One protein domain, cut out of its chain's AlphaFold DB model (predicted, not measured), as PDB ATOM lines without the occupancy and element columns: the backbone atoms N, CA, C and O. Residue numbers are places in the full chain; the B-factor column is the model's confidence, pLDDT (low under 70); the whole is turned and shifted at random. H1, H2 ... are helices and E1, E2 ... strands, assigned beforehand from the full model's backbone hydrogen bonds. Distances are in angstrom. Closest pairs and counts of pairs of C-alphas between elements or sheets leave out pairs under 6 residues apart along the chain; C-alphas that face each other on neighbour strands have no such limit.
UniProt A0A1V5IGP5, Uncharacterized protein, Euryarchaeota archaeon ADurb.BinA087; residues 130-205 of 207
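Overview. This is residues 130 to 205 of the 207 residues of an uncharacterized protein of Euryarchaeota archaeon ADurb.BinA087 (UniProt A0A1V5IGP5). One five-stranded sheet curls into a nearly closed barrel, its edge strands E2 and E4 coming near each other, and the short helix H1 packs outside over E3. Long links without named elements join E1 to E2 and E4 to E5. The 76 printed residues hold, in order, E1, E2, H1, E3, E4 and E5; the sheet, E2 E3 E1 E5 E4, is mixed. The class is mixed, helices and strands, with under half of the residues in named elements. It is compact, radius of gyration of the C-alphas 10.5 A, and rounded, spanning 28 by 27 by 20 A.

Along the chain. Find C-alpha 130 at (133.422, 165.515, 196.287); from there E1, residues 130 to 136, runs 18.7 A. Beside it E5, residues 190 to 197, runs 19.5 A, ends at (136.727, 169.257, 192.496) and bends by 64 degrees at residue 194. Look next for E3, residues 165 to 168, 9.9 A; E2, 151 to 154, 8.9 A; E4, 176 to 178, 6.5 A; and H1, 155 to 161, 9.7 A.

Arrangement. E1 and E5 are antiparallel, with N 133 and O 193 at 2.9 A. E3 is parallel to E1, N 166 to O 134 2.8 A. E2 is antiparallel to E3, N 154 to O 165 2.9 A. The hairpin E4 and E5 is antiparallel, N 177 to O 196 2.8 A. The closest C-alphas of E2 and E4, Leu 151 and Val 176, are 7.2 A apart. H1 is on the sheet, over E3; their closest C-alphas, Gly 158 and Cys 165, are 4.8 A apart. In H1 every O i to N i+4 pair is within hydrogen-bond range.

Size, cuts and confidence. The farthest C-alphas, Ser 186 and Gly 199, are 28.8 A apart. The printed part has no cut, and no printed residue is under 70 in pLDDT.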
ATOM      1  N   VAL A 130     133.712 166.785 196.960       95.19
ATOM      2  CA  VAL A 130     133.422 165.515 196.287       95.19
ATOM      3  C   VAL A 130     131.949 165.525 195.905       95.19
ATOM      4  O   VAL A 130     131.103 165.881 196.728       95.19
ATOM      5  N   ILE A 131     131.646 165.229 194.646       95.75
ATOM      6  CA  ILE A 131     130.300 165.368 194.091       95.75
ATOM      7  C   ILE A 131     130.066 164.360 192.961       95.75
ATOM      8  O   ILE A 131     131.002 163.919 192.299       95.75
ATOM      9  N   GLU A 132     128.806 163.982 192.772       96.31
ATOM     10  CA  GLU A 132     128.365 163.204 191.617       96.31
ATOM     11  C   GLU A 132     128.352 164.080 190.355       96.31
ATOM     12  O   GLU A 132     127.923 165.237 190.391       96.31
ATOM     13  N   ALA A 133     128.812 163.526 189.240       96.62
ATOM     14  CA  ALA A 133     128.793 164.173 187.940       96.62
ATOM     15  C   ALA A 133     128.462 163.172 186.830       96.62
ATOM     16  O   ALA A 133     128.600 161.956 186.990       96.62
ATOM     17  N   THR A 134     128.055 163.704 185.686       96.88
ATOM     18  CA  THR A 134     127.895 162.950 184.445       96.88
ATOM     19  C   THR A 134     129.144 163.115 183.585       96.88
ATOM     20  O   THR A 134     129.663 164.220 183.454       96.88
ATOM     21  N   VAL A 135     129.614 162.025 182.987       95.69
ATOM     22  CA  VAL A 135     130.583 162.039 181.889       95.69
ATOM     23  C   VAL A 135     129.831 161.741 180.602       95.69
ATOM     24  O   VAL A 135     129.130 160.732 180.532       95.69
ATOM     25  N   MET A 136     129.971 162.610 179.611       94.81
ATOM     26  CA  MET A 136     129.531 162.409 178.240       94.81
ATOM     27  C   MET A 136     130.725 161.919 177.415       94.81
ATOM     28  O   MET A 136     131.810 162.499 177.455       94.81
ATOM     29  N   CYS A 137     130.545 160.802 176.723       92.31
ATOM     30  CA  CYS A 137     131.585 160.191 175.909       92.31
ATOM     31  C   CYS A 137     131.690 160.923 174.570       92.31
ATOM     32  O   CYS A 137     130.665 161.171 173.946       92.31
ATOM     33  N   ASN A 138     132.910 161.172 174.088       88.69
ATOM     34  CA  ASN A 138     133.159 161.734 172.748       88.69
ATOM     35  C   ASN A 138     133.437 160.674 171.661       88.69
ATOM     36  O   ASN A 138     134.008 160.963 170.608       88.69
ATOM     37  N   GLY A 139     133.156 159.399 171.946       88.44
ATOM     38  CA  GLY A 139     133.396 158.297 171.012       88.44
ATOM     39  C   GLY A 139     134.821 157.727 170.980       88.44
ATOM     40  O   GLY A 139     135.032 156.690 170.353       88.44
ATOM     41  N   SER A 140     135.813 158.380 171.603       90.25
ATOM     42  CA  SER A 140     137.232 157.986 171.468       90.25
ATOM     43  C   SER A 140     138.008 157.912 172.781       90.25
ATOM     44  O   SER A 140     138.959 157.138 172.880       90.25
ATOM     45  N   ASN A 141     137.623 158.695 173.789       91.88
ATOM     46  CA  ASN A 141     138.398 158.850 175.016       91.88
ATOM     47  C   ASN A 141     137.656 158.271 176.223       91.88
ATOM     48  O   ASN A 141     136.489 158.582 176.469       91.88
ATOM     49  N   ALA A 142     138.355 157.434 176.989       93.69
ATOM     50  CA  ALA A 142     137.874 156.925 178.265       93.69
ATOM     51  C   ALA A 142     138.092 157.962 179.379       93.69
ATOM     52  O   ALA A 142     139.074 158.703 179.367       93.69
ATOM     53  N   CYS A 143     137.217 157.966 180.381       94.25
ATOM     54  CA  CYS A 143     137.487 158.617 181.660       94.25
ATOM     55  C   CYS A 143     138.222 157.624 182.561       94.25
ATOM     56  O   CYS A 143     137.709 156.539 182.837       94.25
ATOM     57  N   VAL A 144     139.411 157.995 183.027       94.12
ATOM     58  CA  VAL A 144     140.295 157.121 183.807       94.12
ATOM     59  C   VAL A 144     140.406 157.650 185.239       94.12
ATOM     60  O   VAL A 144     140.655 158.847 185.393       94.12
ATOM     61  N   PRO A 145     140.242 156.817 186.290       94.19
ATOM     62  CA  PRO A 145     140.368 157.262 187.676       94.19
ATOM     63  C   PRO A 145     141.684 158.005 187.930       94.19
ATOM     64  O   PRO A 145     142.743 157.610 187.452       94.19
ATOM     65  N   GLY A 146     141.619 159.109 188.671       90.31
ATOM     66  CA  GLY A 146     142.776 159.946 188.978       90.31
ATOM     67  C   GLY A 146     143.216 160.884 187.848       90.31
ATOM     68  O   GLY A 146     143.875 161.889 188.114       90.31
ATOM     69  N   VAL A 147     142.825 160.629 186.597       89.25
ATOM     70  CA  VAL A 147     143.286 161.398 185.433       89.25
ATOM     71  C   VAL A 147     142.328 162.551 185.141       89.25
ATOM     72  O   VAL A 147     141.409 162.457 184.337       89.25
ATOM     73  N   GLY A 148     142.550 163.677 185.816       81.88
ATOM     74  CA  GLY A 148     141.744 164.892 185.644       81.88
ATOM     75  C   GLY A 148     141.913 165.614 184.308       81.88
ATOM     76  O   GLY A 148     141.025 166.345 183.875       81.88
ATOM     77  N   ALA A 149     143.050 165.404 183.638       87.50
ATOM     78  CA  ALA A 149     143.411 166.115 182.412       87.50
ATOM     79  C   ALA A 149     142.526 165.769 181.200       87.50
ATOM     80  O   ALA A 149     142.651 166.410 180.161       87.50
ATOM     81  N   THR A 150     141.655 164.769 181.320       89.56
ATOM     82  CA  THR A 150     140.812 164.240 180.239       89.56
ATOM     83  C   THR A 150     139.337 164.615 180.394       89.56
ATOM     84  O   THR A 150     138.493 163.990 179.762       89.56
ATOM     85  N   LEU A 151     138.994 165.572 181.264       92.69
ATOM     86  CA  LEU A 151     137.609 165.991 181.503       92.69
ATOM     87  C   LEU A 151     137.459 167.512 181.387       92.69
ATOM     88  O   LEU A 151     138.026 168.258 182.189       92.69
ATOM     89  N   HIS A 152     136.650 167.966 180.428       93.06
ATOM     90  CA  HIS A 152     136.259 169.376 180.286       93.06
ATOM     91  C   HIS A 152     134.846 169.581 180.797       93.06
ATOM     92  O   HIS A 152     133.988 168.733 180.577       93.06
ATOM     93  N   TYR A 153     134.572 170.700 181.465       94.19
ATOM     94  CA  TYR A 153     133.208 171.004 181.879       94.19
ATOM     95  C   TYR A 153     132.365 171.343 180.646       94.19
ATOM     96  O   TYR A 153     132.580 172.378 180.011       94.19
ATOM     97  N   ASN A 154     131.397 170.480 180.329       93.50
ATOM     98  CA  ASN A 154     130.453 170.692 179.240       93.50
ATOM     99  C   ASN A 154     129.427 171.735 179.689       93.50
ATOM    100  O   ASN A 154     128.451 171.423 180.381       93.50
ATOM    101  N   ILE A 155     129.651 172.996 179.313       92.81
ATOM    102  CA  ILE A 155     128.782 174.097 179.741       92.81
ATOM    103  C   ILE A 155     127.383 173.976 179.138       92.81
ATOM    104  O   ILE A 155     126.412 174.375 179.781       92.81
ATOM    105  N   THR A 156     127.262 173.407 177.938       93.50
ATOM    106  CA  THR A 156     125.990 173.255 177.228       93.50
ATOM    107  C   THR A 156     125.095 172.272 177.975       93.50
ATOM    108  O   THR A 156     124.022 172.640 178.463       93.50
ATOM    109  N   SER A 157     125.579 171.042 178.148       92.69
ATOM    110  CA  SER A 157     124.873 169.968 178.847       92.69
ATOM    111  C   SER A 157     124.702 170.275 180.332       92.69
ATOM    112  O   SER A 157     123.618 170.084 180.881       92.69
ATOM    113  N   GLY A 158     125.736 170.818 180.981       91.81
ATOM    114  CA  GLY A 158     125.684 171.172 182.397       91.81
ATOM    115  C   GLY A 158     124.674 172.282 182.699       91.81
ATOM    116  O   GLY A 158     123.928 172.195 183.676       91.81
ATOM    117  N   SER A 159     124.581 173.302 181.837       91.75
ATOM    118  CA  SER A 159     123.605 174.389 182.008       91.75
ATOM    119  C   SER A 159     122.177 173.933 181.722       91.75
ATOM    120  O   SER A 159     121.266 174.320 182.451       91.75
ATOM    121  N   ALA A 160     121.976 173.102 180.692       92.69
ATOM    122  CA  ALA A 160     120.661 172.564 180.340       92.69
ATOM    123  C   ALA A 160     120.138 171.562 181.385       92.69
ATOM    124  O   ALA A 160     118.948 171.557 181.695       92.69
ATOM    125  N   GLY A 161     121.024 170.727 181.935       90.25
ATOM    126  CA  GLY A 161     120.693 169.710 182.936       90.25
ATOM    127  C   GLY A 161     120.711 170.202 184.384       90.25
ATOM    128  O   GLY A 161     120.283 169.470 185.274       90.25
ATOM    129  N   HIS A 162     121.200 171.420 184.638       91.19
ATOM    130  CA  HIS A 162     121.436 171.959 185.984       91.19
ATOM    131  C   HIS A 162     122.298 171.035 186.868       91.19
ATOM    132  O   HIS A 162     122.083 170.922 188.077       91.19
ATOM    133  N   SER A 163     123.286 170.375 186.262       92.44
ATOM    134  CA  SER A 163     124.179 169.407 186.905       92.44
ATOM    135  C   SER A 163     125.612 169.545 186.379       92.44
ATOM    136  O   SER A 163     125.874 170.242 185.398       92.44
ATOM    137  N   LEU A 164     126.576 168.912 187.055       94.25
ATOM    138  CA  LEU A 164     127.929 168.808 186.515       94.25
ATOM    139  C   LEU A 164     127.945 167.748 185.416       94.25
ATOM    140  O   LEU A 164     127.678 166.577 185.681       94.25
ATOM    141  N   CYS A 165     128.282 168.177 184.204       95.44
ATOM    142  CA  CYS A 165     128.522 167.314 183.060       95.44
ATOM    143  C   CYS A 165     129.926 167.593 182.527       95.44
ATOM    144  O   CYS A 165     130.314 168.758 182.403       95.44
ATOM    145  N   PHE A 166     130.677 166.540 182.231       94.94
ATOM    146  CA  PHE A 166     132.018 166.625 181.677       94.94
ATOM    147  C   PHE A 166     132.111 165.840 180.377       94.94
ATOM    148  O   PHE A 166     131.600 164.728 180.320       94.94
ATOM    149  N   ASP A 167     132.809 166.368 179.381       93.12
ATOM    150  CA  ASP A 167     133.144 165.604 178.178       93.12
ATOM    151  C   ASP A 167     134.468 164.876 178.383       93.12
ATOM    152  O   ASP A 167     135.433 165.467 178.884       93.12
ATOM    153  N   SER A 168     134.514 163.594 178.014       92.00
ATOM    154  CA  SER A 168     135.771 162.851 177.980       92.00
ATOM    155  C   SER A 168     136.608 163.300 176.787       92.00
ATOM    156  O   SER A 168     136.145 163.276 175.658       92.00
ATOM    157  N   GLU A 169     137.856 163.698 177.006       89.38
ATOM    158  CA  GLU A 169     138.744 164.256 175.981       89.38
ATOM    159  C   GLU A 169     140.170 163.723 176.099       89.38
ATOM    160  O   GLU A 169     140.550 163.107 177.092       89.38
ATOM    161  N   SER A 170     140.981 163.955 175.066       87.00
ATOM    162  CA  SER A 170     142.362 163.451 175.030       87.00
ATOM    163  C   SER A 170     143.311 164.166 176.003       87.00
ATOM    164  O   SER A 170     144.257 163.556 176.499       87.00
ATOM    165  N   SER A 171     143.093 165.461 176.258       89.56
ATOM    166  CA  SER A 171     143.876 166.289 177.187       89.56
ATOM    167  C   SER A 171     143.263 167.690 177.321       89.56
ATOM    168  O   SER A 171     142.445 168.076 176.493       89.56
ATOM    169  N   GLY A 172     143.736 168.476 178.294       85.44
ATOM    170  CA  GLY A 172     143.390 169.895 178.456       85.44
ATOM    171  C   GLY A 172     142.407 170.186 179.591       85.44
ATOM    172  O   GLY A 172     142.260 171.345 179.975       85.44
ATOM    173  N   GLY A 173     141.797 169.149 180.167       87.38
ATOM    174  CA  GLY A 173     140.918 169.253 181.325       87.38
ATOM    175  C   GLY A 173     141.654 169.743 182.572       87.38
ATOM    176  O   GLY A 173     142.851 169.500 182.755       87.38
ATOM    177  N   VAL A 174     140.937 170.444 183.452       91.19
ATOM    178  CA  VAL A 174     141.487 170.999 184.697       91.19
ATOM    179  C   VAL A 174     140.456 170.968 185.825       91.19
ATOM    180  O   VAL A 174     139.250 171.005 185.596       91.19
ATOM    181  N   GLY A 175     140.947 170.939 187.067       91.25
ATOM    182  CA  GLY A 175     140.128 171.200 188.258       91.25
ATOM    183  C   GLY A 175     139.222 170.057 188.718       91.25
ATOM    184  O   GLY A 175     138.457 170.250 189.666       91.25
ATOM    185  N   VAL A 176     139.314 168.881 188.097       93.44
ATOM    186  CA  VAL A 176     138.529 167.690 188.441       93.44
ATOM    187  C   VAL A 176     139.427 166.463 188.576       93.44
ATOM    188  O   VAL A 176     140.420 166.339 187.870       93.44
ATOM    189  N   ILE A 177     139.088 165.554 189.486       94.06
ATOM    190  CA  ILE A 177     139.698 164.229 189.621       94.06
ATOM    191  C   ILE A 177     138.568 163.195 189.569       94.06
ATOM    192  O   ILE A 177     137.769 163.132 190.508       94.06
ATOM    193  N   PRO A 178     138.449 162.388 188.504       95.31
ATOM    194  CA  PRO A 178     137.474 161.304 188.470       95.31
ATOM    195  C   PRO A 178     137.878 160.175 189.424       95.31
ATOM    196  O   PRO A 178     139.050 159.825 189.519       95.31
ATOM    197  N   PHE A 179     136.911 159.560 190.106       96.50
ATOM    198  CA  PHE A 179     137.158 158.376 190.947       96.50
ATOM    199  C   PHE A 179     136.721 157.064 190.298       96.50
ATOM    200  O   PHE A 179     136.849 156.010 190.913       96.50
ATOM    201  N   HIS A 180     136.172 157.132 189.085       97.62
ATOM    202  CA  HIS A 180     135.572 155.990 188.414       97.62
ATOM    203  C   HIS A 180     135.993 155.920 186.950       97.62
ATOM    204  O   HIS A 180     136.138 156.950 186.287       97.62
ATOM    205  N   TYR A 181     136.152 154.695 186.461       96.88
ATOM    206  CA  TYR A 181     136.418 154.414 185.063       96.88
ATOM    207  C   TYR A 181     135.128 154.460 184.241       96.88
ATOM    208  O   TYR A 181     134.099 153.903 184.639       96.88
ATOM    209  N   VAL A 182     135.205 155.087 183.069       96.69
ATOM    210  CA  VAL A 182     134.187 155.038 182.016       96.69
ATOM    211  C   VAL A 182     134.911 154.722 180.715       96.69
ATOM    212  O   VAL A 182     135.781 155.482 180.297       96.69
ATOM    213  N   ALA A 183     134.576 153.597 180.083       95.12
ATOM    214  CA  ALA A 183     135.158 153.227 178.796       95.12
ATOM    215  C   ALA A 183     134.827 154.270 177.719       95.12
ATOM    216  O   ALA A 183     133.822 154.969 177.825       95.12
ATOM    217  N   ALA A 184     135.639 154.328 176.659       91.31
ATOM    218  CA  ALA A 184     135.281 155.072 175.456       91.31
ATOM    219  C   ALA A 184     134.001 154.450 174.864       91.31
ATOM    220  O   ALA A 184     134.042 153.373 174.265       91.31
ATOM    221  N   GLY A 185     132.857 155.071 175.156       90.19
ATOM    222  CA  GLY A 185     131.552 154.708 174.612       90.19
ATOM    223  C   GLY A 185     131.366 155.253 173.202       90.19
ATOM    224  O   GLY A 185     132.326 155.673 172.558       90.19
ATOM    225  N   SER A 186     130.125 155.269 172.727       93.62
ATOM    226  CA  SER A 186     129.756 156.039 171.538       93.62
ATOM    227  C   SER A 186     129.647 157.519 171.891       93.62
ATOM    228  O   SER A 186     129.435 157.882 173.047       93.62
ATOM    229  N   ASP A 187     129.785 158.378 170.886       91.56
ATOM    230  CA  ASP A 187     129.576 159.811 171.065       91.56
ATOM    231  C   ASP A 187     128.162 160.102 171.607       91.56
ATOM    232  O   ASP A 187     127.172 159.560 171.105       91.56
ATOM    233  N   GLY A 188     128.080 160.904 172.671       87.31
ATOM    234  CA  GLY A 188     126.844 161.226 173.390       87.31
ATOM    235  C   GLY A 188     126.402 160.213 174.457       87.31
ATOM    236  O   GLY A 188     125.452 160.499 175.192       87.31
ATOM    237  N   ASP A 189     127.068 159.060 174.601       93.62
ATOM    238  CA  ASP A 189     126.784 158.129 175.702       93.62
ATOM    239  C   ASP A 189     127.116 158.782 177.051       93.62
ATOM    240  O   ASP A 189     128.166 159.402 177.219       93.62
ATOM    241  N   THR A 190     126.246 158.609 178.047       94.44
ATOM    242  CA  THR A 190     126.438 159.201 179.380       94.44
ATOM    243  C   THR A 190     126.693 158.153 180.453       94.44
ATOM    244  O   THR A 190     125.987 157.145 180.517       94.44
ATOM    245  N   ALA A 191     127.615 158.441 181.367       95.75
ATOM    246  CA  ALA A 191     127.872 157.638 182.556       95.75
ATOM    247  C   ALA A 191     127.933 158.505 183.817       95.75
ATOM    248  O   ALA A 191     128.356 159.658 183.779       95.75
ATOM    249  N   THR A 192     127.536 157.941 184.955       96.94
ATOM    250  CA  THR A 192     127.676 158.595 186.261       96.94
ATOM    251  C   THR A 192     129.044 158.295 186.852       96.94
ATOM    252  O   THR A 192     129.502 157.153 186.810       96.94
ATOM    253  N   ILE A 193     129.664 159.304 187.459       97.06
ATOM    254  CA  ILE A 193     130.865 159.157 188.275       97.06
ATOM    255  C   ILE A 193     130.729 159.951 189.575       97.06
ATOM    256  O   ILE A 193     130.030 160.959 189.643       97.06
ATOM    257  N   LEU A 194     131.475 159.540 190.595       96.94
ATOM    258  CA  LEU A 194     131.903 160.448 191.656       96.94
ATOM    259  C   LEU A 194     133.232 161.093 191.254       96.94
ATOM    260  O   LEU A 194     134.129 160.390 190.774       96.94
ATOM    261  N   CYS A 195     133.371 162.395 191.481       95.06
ATOM    262  CA  CYS A 195     134.610 163.122 191.239       95.06
ATOM    263  C   CYS A 195     134.931 164.116 192.360       95.06
ATOM    264  O   CYS A 195     134.063 164.574 193.110       95.06
ATOM    265  N   GLY A 196     136.215 164.435 192.476       95.31
ATOM    266  CA  GLY A 196     136.738 165.502 193.309       95.31
ATOM    267  C   GLY A 196     136.910 166.791 192.512       95.31
ATOM    268  O   GLY A 196     137.480 166.765 191.428       95.31
ATOM    269  N   ILE A 197     136.460 167.924 193.046       94.56
ATOM    270  CA  ILE A 197     136.727 169.257 192.496       94.56
ATOM    271  C   ILE A 197     137.926 169.849 193.227       94.56
ATOM    272  O   ILE A 197     137.890 170.021 194.449       94.56
ATOM    273  N   THR A 198     138.974 170.183 192.483       92.19
ATOM    274  CA  THR A 198     140.258 170.661 193.021       92.19
ATOM    275  C   THR A 198     140.492 172.148 192.761       92.19
ATOM    276  O   THR A 198     141.304 172.773 193.441       92.19
ATOM    277  N   GLY A 199     139.739 172.758 191.843       90.25
ATOM    278  CA  GLY A 199     139.907 174.165 191.491       90.25
ATOM    279  C   GLY A 199     138.923 174.653 190.435       90.25
ATOM    280  O   GLY A 199     137.783 174.196 190.372       90.25
ATOM    281  N   LEU A 200     139.373 175.620 189.633       92.12
ATOM    282  CA  LEU A 200     138.611 176.146 188.502       92.12
ATOM    283  C   LEU A 200     138.448 175.070 187.427       92.12
ATOM    284  O   LEU A 200     139.376 174.304 187.179       92.12
ATOM    285  N   LEU A 201     137.283 175.058 186.787       91.44
ATOM    286  CA  LEU A 201     136.980 174.174 185.669       91.44
ATOM    287  C   LEU A 201     137.169 174.932 184.355       91.44
ATOM    288  O   LEU A 201     136.779 176.099 184.258       91.44
ATOM    289  N   ASP A 202     137.728 174.259 183.355       88.88
ATOM    290  CA  ASP A 202     137.715 174.751 181.981       88.88
ATOM    291  C   ASP A 202     136.362 174.431 181.345       88.88
ATOM    292  O   ASP A 202     135.945 173.272 181.301       88.88
ATOM    293  N   ALA A 203     135.659 175.478 180.917       88.25
ATOM    294  CA  ALA A 203     134.334 175.370 180.333       88.25
ATOM    295  C   ALA A 203     134.448 175.310 178.808       88.25
ATOM    296  O   ALA A 203     134.821 176.295 178.170       88.25
ATOM    297  N   ALA A 204     134.056 174.179 178.230       85.19
ATOM    298  CA  ALA A 204     133.989 173.974 176.793       85.19
ATOM    299  C   ALA A 204     132.528 173.809 176.357       85.19
ATOM    300  O   ALA A 204     131.683 173.336 177.119       85.19
ATOM    301  N   THR A 205     132.214 174.196 175.118       78.56
ATOM    302  CA  THR A 205     130.867 174.023 174.537       78.56
ATOM    303  C   THR A 205     130.488 172.546 174.351       78.56
ATOM    304  O   THR A 205     129.315 172.265 174.113       78.56
TER     305      THR A 205